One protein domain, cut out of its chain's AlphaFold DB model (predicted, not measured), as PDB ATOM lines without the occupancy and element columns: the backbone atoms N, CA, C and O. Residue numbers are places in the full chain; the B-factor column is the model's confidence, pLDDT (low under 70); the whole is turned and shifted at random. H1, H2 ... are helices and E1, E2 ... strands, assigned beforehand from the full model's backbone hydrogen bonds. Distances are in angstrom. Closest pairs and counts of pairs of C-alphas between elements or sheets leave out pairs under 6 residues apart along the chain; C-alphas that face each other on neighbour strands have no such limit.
ATOM      1  N   PRO A   2      45.561  56.470   8.054       25.58
ATOM      2  CA  PRO A   2      45.413  56.025   6.674       25.58
ATOM      3  C   PRO A   2      46.796  55.800   6.057       25.58
ATOM      4  O   PRO A   2      47.670  56.665   6.136       25.58
ATOM      5  N   PHE A   3      46.999  54.626   5.459       28.58
ATOM      6  CA  PHE A   3      48.173  54.337   4.645       28.58
ATOM      7  C   PHE A   3      48.187  55.301   3.458       28.58
ATOM      8  O   PHE A   3      47.415  55.168   2.511       28.58
ATOM      9  N   SER A   4      49.059  56.304   3.514       25.05
ATOM     10  CA  SER A   4      49.299  57.174   2.373       25.05
ATOM     11  C   SER A   4      50.188  56.438   1.374       25.05
ATOM     12  O   SER A   4      51.399  56.299   1.583       25.05
ATOM     13  N   LEU A   5      49.589  56.018   0.254       34.78
ATOM     14  CA  LEU A   5      50.278  55.554  -0.959       34.78
ATOM     15  C   LEU A   5      51.366  56.541  -1.447       34.78
ATOM     16  O   LEU A   5      52.228  56.156  -2.231       34.78
ATOM     17  N   ALA A   6      51.382  57.784  -0.948       26.61
ATOM     18  CA  ALA A   6      52.374  58.806  -1.276       26.61
ATOM     19  C   ALA A   6      53.761  58.601  -0.628       26.61
ATOM     20  O   ALA A   6      54.688  59.341  -0.947       26.61
ATOM     21  N   THR A   7      53.938  57.624   0.272       27.02
ATOM     22  CA  THR A   7      55.233  57.388   0.953       27.02
ATOM     23  C   THR A   7      56.057  56.232   0.379       27.02
ATOM     24  O   THR A   7      57.222  56.068   0.748       27.02
ATOM     25  N   MET A   8      55.531  55.473  -0.590       30.64
ATOM     26  CA  MET A   8      56.367  54.558  -1.367       30.64
ATOM     27  C   MET A   8      57.236  55.372  -2.329       30.64
ATOM     28  O   MET A   8      56.721  55.991  -3.260       30.64
ATOM     29  N   ARG A   9      58.570  55.342  -2.157       34.31
ATOM     30  CA  ARG A   9      59.486  55.752  -3.239       34.31
ATOM     31  C   ARG A   9      59.046  54.997  -4.500       34.31
ATOM     32  O   ARG A   9      59.028  53.766  -4.449       34.31
ATOM     33  N   PRO A  10      58.661  55.677  -5.593       41.66
ATOM     34  CA  PRO A  10      58.018  55.020  -6.720       41.66
ATOM     35  C   PRO A  10      58.969  53.998  -7.341       41.66
ATOM     36  O   PRO A  10      59.923  54.338  -8.042       41.66
ATOM     37  N   GLY A  11      58.709  52.722  -7.064       59.91
ATOM     38  CA  GLY A  11      59.371  51.619  -7.732       59.91
ATOM     39  C   GLY A  11      58.911  51.581  -9.184       59.91
ATOM     40  O   GLY A  11      57.733  51.388  -9.469       59.91
ATOM     41  N   VAL A  12      59.844  51.744 -10.117       77.19
ATOM     42  CA  VAL A  12      59.586  51.648 -11.566       77.19
ATOM     43  C   VAL A  12      59.059  50.276 -12.006       77.19
ATOM     44  O   VAL A  12      58.464  50.181 -13.072       77.19
ATOM     45  N   GLY A  13      59.227  49.229 -11.188       81.88
ATOM     46  CA  GLY A  13      58.823  47.859 -11.521       81.88
ATOM     47  C   GLY A  13      57.319  47.704 -11.756       81.88
ATOM     48  O   GLY A  13      56.920  47.181 -12.791       81.88
ATOM     49  N   LEU A  14      56.485  48.219 -10.846       81.94
ATOM     50  CA  LEU A  14      55.030  48.118 -10.989       81.94
ATOM     51  C   LEU A  14      54.544  48.909 -12.208       81.94
ATOM     52  O   LEU A  14      53.783  48.384 -13.010       81.94
ATOM     53  N   LYS A  15      55.061  50.129 -12.409       82.75
ATOM     54  CA  LYS A  15      54.751  50.954 -13.589       82.75
ATOM     55  C   LYS A  15      55.128  50.251 -14.895       82.75
ATOM     56  O   LYS A  15      54.332  50.236 -15.824       82.75
ATOM     57  N   ALA A  16      56.316  49.646 -14.951       86.06
ATOM     58  CA  ALA A  16      56.765  48.890 -16.114       86.06
ATOM     59  C   ALA A  16      55.858  47.685 -16.398       86.06
ATOM     60  O   ALA A  16      55.533  47.440 -17.555       86.06
ATOM     61  N   ALA A  17      55.403  46.975 -15.360       87.75
ATOM     62  CA  ALA A  17      54.468  45.865 -15.513       87.75
ATOM     63  C   ALA A  17      53.106  46.335 -16.060       87.75
ATOM     64  O   ALA A  17      52.582  45.721 -16.986       87.75
ATOM     65  N   VAL A  18      52.565  47.452 -15.552       88.19
ATOM     66  CA  VAL A  18      51.313  48.040 -16.068       88.19
ATOM     67  C   VAL A  18      51.454  48.455 -17.532       88.19
ATOM     68  O   VAL A  18      50.617  48.084 -18.346       88.19
ATOM     69  N   LEU A  19      52.534  49.156 -17.890       87.75
ATOM     70  CA  LEU A  19      52.798  49.530 -19.283       87.75
ATOM     71  C   LEU A  19      52.900  48.301 -20.186       87.75
ATOM     72  O   LEU A  19      52.287  48.265 -21.244       87.75
ATOM     73  N   TYR A  20      53.645  47.282 -19.756       89.81
ATOM     74  CA  TYR A  20      53.789  46.046 -20.518       89.81
ATOM     75  C   TYR A  20      52.438  45.359 -20.748       89.81
ATOM     76  O   TYR A  20      52.157  44.916 -21.856       89.81
ATOM     77  N   SER A  21      51.582  45.330 -19.731       90.50
ATOM     78  CA  SER A  21      50.213  44.820 -19.813       90.50
ATOM     79  C   SER A  21      49.365  45.604 -20.830       90.50
ATOM     80  O   SER A  21      48.775  45.007 -21.727       90.50
ATOM     81  N   GLN A  22      49.392  46.941 -20.768       88.50
ATOM     82  CA  GLN A  22      48.655  47.827 -21.681       88.50
ATOM     83  C   GLN A  22      49.140  47.781 -23.133       88.50
ATOM     84  O   GLN A  22      48.352  48.014 -24.040       88.50
ATOM     85  N   LEU A  23      50.416  47.461 -23.369       89.12
ATOM     86  CA  LEU A  23      50.945  47.265 -24.723       89.12
ATOM     87  C   LEU A  23      50.366  46.027 -25.423       89.12
ATOM     88  O   LEU A  23      50.420  45.953 -26.646       89.12
ATOM     89  N   HIS A  24      49.852  45.057 -24.663       89.12
ATOM     90  CA  HIS A  24      49.345  43.791 -25.201       89.12
ATOM     91  C   HIS A  24      47.823  43.649 -25.083       89.12
ATOM     92  O   HIS A  24      47.253  42.749 -25.695       89.12
ATOM     93  N   ALA A  25      47.160  44.516 -24.312       87.88
ATOM     94  CA  ALA A  25      45.708  44.566 -24.199       87.88
ATOM     95  C   ALA A  25      45.235  45.996 -23.892       87.88
ATOM     96  O   ALA A  25      45.566  46.565 -22.849       87.88
ATOM     97  N   ASP A  26      44.416  46.561 -24.781       81.94
ATOM     98  CA  ASP A  26      43.967  47.960 -24.712       81.94
ATOM     99  C   ASP A  26      43.129  48.282 -23.468       81.94
ATOM    100  O   ASP A  26      43.031  49.443 -23.072       81.94
ATOM    101  N   ASP A  27      42.498  47.292 -22.843       83.12
ATOM    102  CA  ASP A  27      41.684  47.423 -21.631       83.12
ATOM    103  C   ASP A  27      42.434  47.015 -20.351       83.12
ATOM    104  O   ASP A  27      41.882  47.099 -19.246       83.12
ATOM    105  N   ALA A  28      43.702  46.618 -20.473       87.44
ATOM    106  CA  ALA A  28      44.499  46.226 -19.332       87.44
ATOM    107  C   ALA A  28      44.688  47.378 -18.338       87.44
ATOM    108  O   ALA A  28      44.954  48.532 -18.677       87.44
ATOM    109  N   CYS A  29      44.568  47.034 -17.063       87.50
ATOM    110  CA  CYS A  29      44.804  47.933 -15.949       87.50
ATOM    111  C   CYS A  29      45.292  47.130 -14.746       87.50
ATOM    112  O   CYS A  29      45.020  45.933 -14.616       87.50
ATOM    113  N   LEU A  30      45.986  47.809 -13.841       89.88
ATOM    114  CA  LEU A  30      46.312  47.256 -12.537       89.88
ATOM    115  C   LEU A  30      45.123  47.466 -11.602       89.88
ATOM    116  O   LEU A  30      44.716  48.600 -11.356       89.88
ATOM    117  N   LYS A  31      44.580  46.372 -11.074       90.88
ATOM    118  CA  LYS A  31      43.497  46.390 -10.086       90.88
ATOM    119  C   LYS A  31      44.108  46.148  -8.711       90.88
ATOM    120  O   LYS A  31      44.760  45.127  -8.512       90.88
ATOM    121  N   ILE A  32      43.912  47.072  -7.780       90.31
ATOM    122  CA  ILE A  32      44.394  46.976  -6.401       90.31
ATOM    123  C   ILE A  32      43.178  46.950  -5.484       90.31
ATOM    124  O   ILE A  32      42.363  47.867  -5.529       90.31
ATOM    125  N   ALA A  33      43.066  45.925  -4.648       90.12
ATOM    126  CA  ALA A  33      42.123  45.885  -3.538       90.12
ATOM    127  C   ALA A  33      42.922  45.898  -2.232       90.12
ATOM    128  O   ALA A  33      43.831  45.090  -2.062       90.12
ATOM    129  N   THR A  34      42.639  46.823  -1.319       90.25
ATOM    130  CA  THR A  34      43.388  46.940  -0.060       90.25
ATOM    131  C   THR A  34      42.472  47.253   1.110       90.25
ATOM    132  O   THR A  34      41.454  47.932   0.959       90.25
ATOM    133  N   THR A  35      42.837  46.745   2.282       88.69
ATOM    134  CA  THR A  35      42.164  47.022   3.546       88.69
ATOM    135  C   THR A  35      43.154  46.980   4.705       88.69
ATOM    136  O   THR A  35      44.071  46.158   4.724       88.69
ATOM    137  N   SER A  36      42.980  47.872   5.680       85.31
ATOM    138  CA  SER A  36      43.805  47.922   6.893       85.31
ATOM    139  C   SER A  36      43.234  47.119   8.058       85.31
ATOM    140  O   SER A  36      43.988  46.708   8.932       85.31
ATOM    141  N   ASN A  37      41.917  46.953   8.108       83.69
ATOM    142  CA  ASN A  37      41.201  46.359   9.239       83.69
ATOM    143  C   ASN A  37      39.885  45.690   8.816       83.69
ATOM    144  O   ASN A  37      39.062  45.392   9.675       83.69
ATOM    145  N   SER A  38      39.667  45.465   7.517       80.62
ATOM    146  CA  SER A  38      38.486  44.835   6.906       80.62
ATOM    147  C   SER A  38      37.137  45.544   7.091       80.62
ATOM    148  O   SER A  38      36.143  45.078   6.543       80.62
ATOM    149  N   GLU A  39      37.099  46.697   7.766       80.06
ATOM    150  CA  GLU A  39      35.908  47.562   7.850       80.06
ATOM    151  C   GLU A  39      35.608  48.236   6.498       80.06
ATOM    152  O   GLU A  39      34.457  48.384   6.080       80.06
ATOM    153  N   GLU A  40      36.665  48.601   5.773       81.00
ATOM    154  CA  GLU A  40      36.589  49.230   4.457       81.00
ATOM    155  C   GLU A  40      37.511  48.508   3.475       81.00
ATOM    156  O   GLU A  40      38.673  48.231   3.792       81.00
ATOM    157  N   ILE A  41      37.020  48.235   2.264       83.81
ATOM    158  CA  ILE A  41      37.857  47.776   1.154       83.81
ATOM    159  C   ILE A  41      37.924  48.879   0.108       83.81
ATOM    160  O   ILE A  41      36.936  49.267  -0.522       83.81
ATOM    161  N   LEU A  42      39.143  49.361  -0.102       86.25
ATOM    162  CA  LEU A  42      39.468  50.299  -1.156       86.25
ATOM    163  C   LEU A  42      39.807  49.522  -2.427       86.25
ATOM    164  O   LEU A  42      40.737  48.716  -2.434       86.25
ATOM    165  N   TYR A  43      39.088  49.807  -3.510       87.50
ATOM    166  CA  TYR A  43      39.362  49.273  -4.836       87.50
ATOM    167  C   TYR A  43      39.851  50.387  -5.768       87.50
ATOM    168  O   TYR A  43      39.166  51.384  -6.003       87.50
ATOM    169  N   VAL A  44      41.044  50.215  -6.329       86.75
ATOM    170  CA  VAL A  44      41.678  51.176  -7.237       86.75
ATOM    171  C   VAL A  44      41.991  50.488  -8.556       86.75
ATOM    172  O   VAL A  44      42.574  49.406  -8.578       86.75
ATOM    173  N   GLN A  45      41.634  51.128  -9.665       85.81
ATOM    174  CA  GLN A  45      42.092  50.746 -10.996       85.81
ATOM    175  C   GLN A  45      43.052  51.803 -11.518       85.81
ATOM    176  O   GLN A  45      42.716  52.985 -11.577       85.81
ATOM    177  N   LEU A  46      44.246  51.358 -11.886       84.56
ATOM    178  CA  LEU A  46      45.316  52.204 -12.389       84.56
ATOM    179  C   LEU A  46      45.581  51.873 -13.852       84.56
ATOM    180  O   LEU A  46      45.834  50.716 -14.204       84.56
ATOM    181  N   ARG A  47      45.553  52.910 -14.685       83.62
ATOM    182  CA  ARG A  47      45.889  52.862 -16.105       83.62
ATOM    183  C   ARG A  47      46.860  53.999 -16.405       83.62
ATOM    184  O   ARG A  47      46.682  55.113 -15.918       83.62
ATOM    185  N   ILE A  48      47.899  53.725 -17.185       82.50
ATOM    186  CA  ILE A  48      48.818  54.767 -17.638       82.50
ATOM    187  C   ILE A  48      48.310  55.258 -18.990       82.50
ATOM    188  O   ILE A  48      48.181  54.473 -19.931       82.50
ATOM    189  N   ASP A  49      47.964  56.537 -19.052       77.19
ATOM    190  CA  ASP A  49      47.573  57.225 -20.276       77.19
ATOM    191  C   ASP A  49      48.791  58.024 -20.771       77.19
ATOM    192  O   ASP A  49      49.279  58.873 -20.024       77.19
ATOM    193  N   PRO A  50      49.346  57.717 -21.959       69.50
ATOM    194  CA  PRO A  50      50.515  58.421 -22.480       69.50
ATOM    195  C   PRO A  50      50.226  59.884 -22.846       69.50
ATOM    196  O   PRO A  50      51.169  60.671 -22.895       69.50
ATOM    197  N   ASP A  51      48.958  60.243 -23.077       71.50
ATOM    198  CA  ASP A  51      48.544  61.576 -23.531       71.50
ATOM    199  C   ASP A  51      48.108  62.495 -22.372       71.50
ATOM    200  O   ASP A  51      47.842  63.681 -22.573       71.50
ATOM    201  N   SER A  52      48.059  61.965 -21.146       66.50
ATOM    202  CA  SER A  52      47.693  62.692 -19.928       66.50
ATOM    203  C   SER A  52      48.922  62.941 -19.049       66.50
ATOM    204  O   SER A  52      49.704  62.031 -18.777       66.50
ATOM    205  N   GLU A  53      49.076  64.164 -18.528       62.19
ATOM    206  CA  GLU A  53      50.089  64.459 -17.498       62.19
ATOM    207  C   GLU A  53      49.789  63.756 -16.157       62.19
ATOM    208  O   GLU A  53      50.678  63.592 -15.318       62.19
ATOM    209  N   GLU A  54      48.552  63.290 -15.961       57.97
ATOM    210  CA  GLU A  54      48.113  62.532 -14.791       57.97
ATOM    211  C   GLU A  54      47.890  61.054 -15.144       57.97
ATOM    212  O   GLU A  54      47.222  60.722 -16.125       57.97
ATOM    213  N   THR A  55      48.392  60.131 -14.316       61.22
ATOM    214  CA  THR A  55      48.003  58.715 -14.416       61.22
ATOM    215  C   THR A  55      46.505  58.579 -14.171       61.22
ATOM    216  O   THR A  55      46.027  59.021 -13.126       61.22
ATOM    217  N   ALA A  56      45.773  57.930 -15.078       61.06
ATOM    218  CA  ALA A  56      44.345  57.705 -14.908       61.06
ATOM    219  C   ALA A  56      44.096  56.743 -13.729       61.06
ATOM    220  O   ALA A  56      44.364  55.539 -13.803       61.06
ATOM    221  N   VAL A  57      43.593  57.295 -12.620       62.38
ATOM    222  CA  VAL A  57      43.239  56.562 -11.399       62.38
ATOM    223  C   VAL A  57      41.722  56.555 -11.247       62.38
ATOM    224  O   VAL A  57      41.112  57.596 -11.023       62.38
ATOM    225  N   VAL A  58      41.103  55.378 -11.327       67.06
ATOM    226  CA  VAL A  58      39.683  55.202 -10.993       67.06
ATOM    227  C   VAL A  58      39.587  54.590  -9.602       67.06
ATOM    228  O   VAL A  58      39.967  53.439  -9.390       67.06
ATOM    229  N   GLN A  59      39.068  55.363  -8.648       68.31
ATOM    230  CA  GLN A  59      38.901  54.950  -7.255       68.31
ATOM    231  C   GLN A  59      37.442  54.579  -6.966       68.31
ATOM    232  O   GLN A  59      36.527  55.341  -7.275       68.31
ATOM    233  N   LYS A  60      37.218  53.417  -6.347       69.31
ATOM    234  CA  LYS A  60      35.916  52.974  -5.829       69.31
ATOM    235  C   LYS A  60      36.094  52.450  -4.403       69.31
ATOM    236  O   LYS A  60      36.979  51.641  -4.147       69.31
ATOM    237  N   VAL A  61      35.264  52.909  -3.471       70.19
ATOM    238  CA  VAL A  61      35.312  52.493  -2.059       70.19
ATOM    239  C   VAL A  61      34.077  51.655  -1.751       70.19
ATOM    240  O   VAL A  61      32.973  52.039  -2.135       70.19
ATOM    241  N   ALA A  62      34.266  50.516  -1.084       70.88
ATOM    242  CA  ALA A  62      33.188  49.676  -0.577       70.88
ATOM    243  C   ALA A  62      33.319  49.515   0.945       70.88
ATOM    244  O   ALA A  62      34.402  49.221   1.453       70.88
ATOM    245  N   HIS A  63      32.209  49.693   1.661       67.50
ATOM    246  CA  HIS A  63      32.125  49.501   3.110       67.50
ATOM    247  C   HIS A  63      31.407  48.189   3.426       67.50
ATOM    248  O   HIS A  63      30.410  47.863   2.772       67.50
ATOM    249  N   PHE A  64      31.907  47.450   4.417       66.56
ATOM    250  CA  PHE A  64      31.264  46.231   4.909       66.56
ATOM    251  C   PHE A  64      30.379  46.541   6.116       66.56
ATOM    252  O   PHE A  64      30.651  47.458   6.889       66.56
ATOM    253  N   ILE A  65      29.312  45.759   6.276       62.41
ATOM    254  CA  ILE A  65      28.540  45.715   7.519       62.41
ATOM    255  C   ILE A  65      29.172  44.610   8.365       62.41
ATOM    256  O   ILE A  65      29.223  43.464   7.925       62.41
ATOM    257  N   VAL A  66      29.703  44.976   9.531       59.62
ATOM    258  CA  VAL A  66      30.409  44.063  10.438       59.62
ATOM    259  C   VAL A  66      29.386  43.165  11.141       59.62
ATOM    260  O   VAL A  66      28.500  43.671  11.828       59.62
ATOM    261  N   ASP A  67      29.496  41.852  10.937       66.50
ATOM    262  CA  ASP A  67      28.795  40.818  11.715       66.50
ATOM    263  C   ASP A  67      29.612  40.472  12.978       66.50
ATOM    264  O   ASP A  67      30.825  40.691  13.000       66.50
ATOM    265  N   GLU A  68      28.984  39.943  14.032       65.25
ATOM    266  CA  GLU A  68      29.639  39.658  15.325       65.25
ATOM    267  C   GLU A  68      30.762  38.607  15.214       65.25
ATOM    268  O   GLU A  68      31.698  38.620  16.014       65.25
ATOM    269  N   ASP A  69      30.725  37.761  14.179       74.69
ATOM    270  CA  ASP A  69      31.728  36.724  13.900       74.69
ATOM    271  C   ASP A  69      32.891  37.201  12.998       74.69
ATOM    272  O   ASP A  69      33.767  36.416  12.613       74.69
ATOM    273  N   HIS A  70      32.928  38.485  12.628       75.62
ATOM    274  CA  HIS A  70      33.930  39.020  11.707       75.62
ATOM    275  C   HIS A  70      35.302  39.197  12.376       75.62
ATOM    276  O   HIS A  70      35.505  40.075  13.215       75.62
ATOM    277  N   GLN A  71      36.290  38.398  11.965       78.31
ATOM    278  CA  GLN A  71      37.680  38.589  12.385       78.31
ATOM    279  C   GLN A  71      38.358  39.668  11.536       78.31
ATOM    280  O   GLN A  71      38.493  39.527  10.318       78.31
ATOM    281  N   CYS A  72      38.824  40.735  12.191       82.25
ATOM    282  CA  CYS A  72      39.520  41.821  11.512       82.25
ATOM    283  C   CYS A  72      40.786  41.323  10.802       82.25
ATOM    284  O   CYS A  72      41.651  40.705  11.425       82.25
ATOM    285  N   PHE A  73      40.937  41.667   9.522       85.31
ATOM    286  CA  PHE A  73      42.141  41.371   8.744       85.31
ATOM    287  C   PHE A  73      42.650  42.601   7.987       85.31
ATOM    288  O   PHE A  73      41.916  43.545   7.702       85.31
ATOM    289  N   SER A  74      43.931  42.572   7.632       90.25
ATOM    290  CA  SER A  74      44.552  43.542   6.733       90.25
ATOM    291  C   SER A  74      45.122  42.814   5.529       90.25
ATOM    292  O   SER A  74      45.661  41.717   5.679       90.25
ATOM    293  N   GLY A  75      45.059  43.418   4.352       90.69
ATOM    294  CA  GLY A  75      45.574  42.779   3.152       90.69
ATOM    295  C   GLY A  75      45.633  43.723   1.969       90.69
ATOM    296  O   GLY A  75      44.940  44.738   1.916       90.69
ATOM    297  N   THR A  76      46.490  43.389   1.012       91.94
ATOM    298  CA  THR A  76      46.527  44.047  -0.291       91.94
ATOM    299  C   THR A  76      46.618  42.984  -1.367       91.94
ATOM    300  O   THR A  76      47.542  42.178  -1.377       91.94
ATOM    301  N   GLU A  77      45.665  43.008  -2.284       92.44
ATOM    302  CA  GLU A  77      45.650  42.206  -3.493       92.44
ATOM    303  C   GLU A  77      45.948  43.110  -4.691       92.44
ATOM    304  O   GLU A  77      45.376  44.193  -4.832       92.44
ATOM    305  N   MET A  78      46.834  42.654  -5.573       91.62
ATOM    306  CA  MET A  78      47.141  43.319  -6.835       91.62
ATOM    307  C   MET A  78      46.929  42.330  -7.977       91.62
ATOM    308  O   MET A  78      47.498  41.242  -7.965       91.62
ATOM    309  N   ARG A  79      46.124  42.708  -8.971       92.50
ATOM    310  CA  ARG A  79      45.856  41.898 -10.165       92.50
ATOM    311  C   ARG A  79      46.271  42.650 -11.418       92.50
ATOM    312  O   ARG A  79      45.879  43.803 -11.615       92.50
ATOM    313  N   LEU A  80      47.019  41.966 -12.274       91.44
ATOM    314  CA  LEU A  80      47.491  42.465 -13.559       91.44
ATOM    315  C   LEU A  80      47.364  41.356 -14.609       91.44
ATOM    316  O   LEU A  80      47.648  40.199 -14.310       91.44
ATOM    317  N   SER A  81      46.970  41.714 -15.830       89.06
ATOM    318  CA  SER A  81      46.885  40.778 -16.958       89.06
ATOM    319  C   SER A  81      48.164  40.846 -17.787       89.06
ATOM    320  O   SER A  81      48.426  41.858 -18.424       89.06
ATOM    321  N   ILE A  82      48.979  39.799 -17.794       88.25
ATOM    322  CA  ILE A  82      50.226  39.765 -18.573       88.25
ATOM    323  C   ILE A  82      50.022  38.800 -19.750       88.25
ATOM    324  O   ILE A  82      49.404  37.753 -19.542       88.25
ATOM    325  N   PRO A  83      50.487  39.123 -20.974       87.50
ATOM    326  CA  PRO A  83      50.448  38.174 -22.084       87.50
ATOM    327  C   PRO A  83      51.181  36.880 -21.707       87.50
ATOM    328  O   PRO A  83      52.277  36.913 -21.145       87.50
ATOM    329  N   CYS A  84      50.564  35.740 -22.012       86.38
ATOM    330  CA  CYS A  84      51.192  34.439 -21.820       86.38
ATOM    331  C   CYS A  84      52.273  34.228 -22.896       86.38
ATOM    332  O   CYS A  84      51.997  34.518 -24.064       86.38
TER     333      CYS A  84
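AT A GLANCE: This is residues 2 to 84 of the 377 residues of the protein "Topo-VIb_trans domain-containing protein" of Nothophytophthora sp. Chile5 (UniProt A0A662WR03). Picture one long, twisted sheet of four strands with a single helix, H1, at one end of it, beside the first residue of E1 and the last of E2; at the other end the link from E3 to E4 loops out round Glu 68. Residues 4 to 13, of which 12 and 13 belong to H1, stick out. The printed part has 83 residues, with one named helix and four named strands in the order H1, E1, E2, E3, E4; the sheet's order is E3, E2, E1, E4, all antiparallel. The class is mixed, helices and strands, with 40 residues, under half, in named elements. The whole is loose, with a radius of gyration of the C-alphas of 15.0 A, and elongated, spanning 47 by 29 by 19 A.

IN THESE COORDINATES: Start at Pro 2 and go on to C-alpha 12 at (59.586, 51.648, -11.566), where H1 begins; it runs over residues 12 to 24, 18.8 A. Next find E1, residues 30 to 35, 16.6 A, from C-alpha 30 at (46.312, 47.256, -12.537). E2 takes residues 40 to 47, 22.9 A, and E3 residues 56 to 63, 23.3 A. E4 is residues 75 to 79, 13.3 A, and ends at C-alpha 79, (45.856, 41.898, -10.165).

HOW THE PARTS SIT: Begin with the sheet, whose strands' lines turn by 42 degrees from edge to edge. E1, E2 and E3 form a meander, each strand the antiparallel neighbour of the one before. With E4 they form a Greek key, in which the first strand, E1, is the antiparallel neighbour of the fourth. Between E1 and E2, a hairpin at 163 degrees, look for N 32 and O 44, 2.8 A apart and within hydrogen-bond range. E2 and E3, also a hairpin, stand at 165 degrees, with N 43 and O 60 at 2.9 A. E1 and E4 stand at 169 degrees, with N 33 and O 77 at 2.9 A. The edge strands E3 and E4 are apart. H1 is on the sheet but only grazes it, with its residues 14 to 22; its closest C-alphas to E1 are those of Val 18 and Leu 30, 6.2 A. In H1, 8 of 9 O i to N i+4 pairs are within hydrogen-bond range.

THE WHOLE: The two C-alphas farthest apart are those of Asp 51 and Glu 68, 48.5 A. The printed part has no cut. The link from E3 to E4, 11 residues, is long. Mean pLDDT of the printed part is 75.0; look for values under 70 at residues 2 to 11, 50, 52 to 60 and 63 to 68.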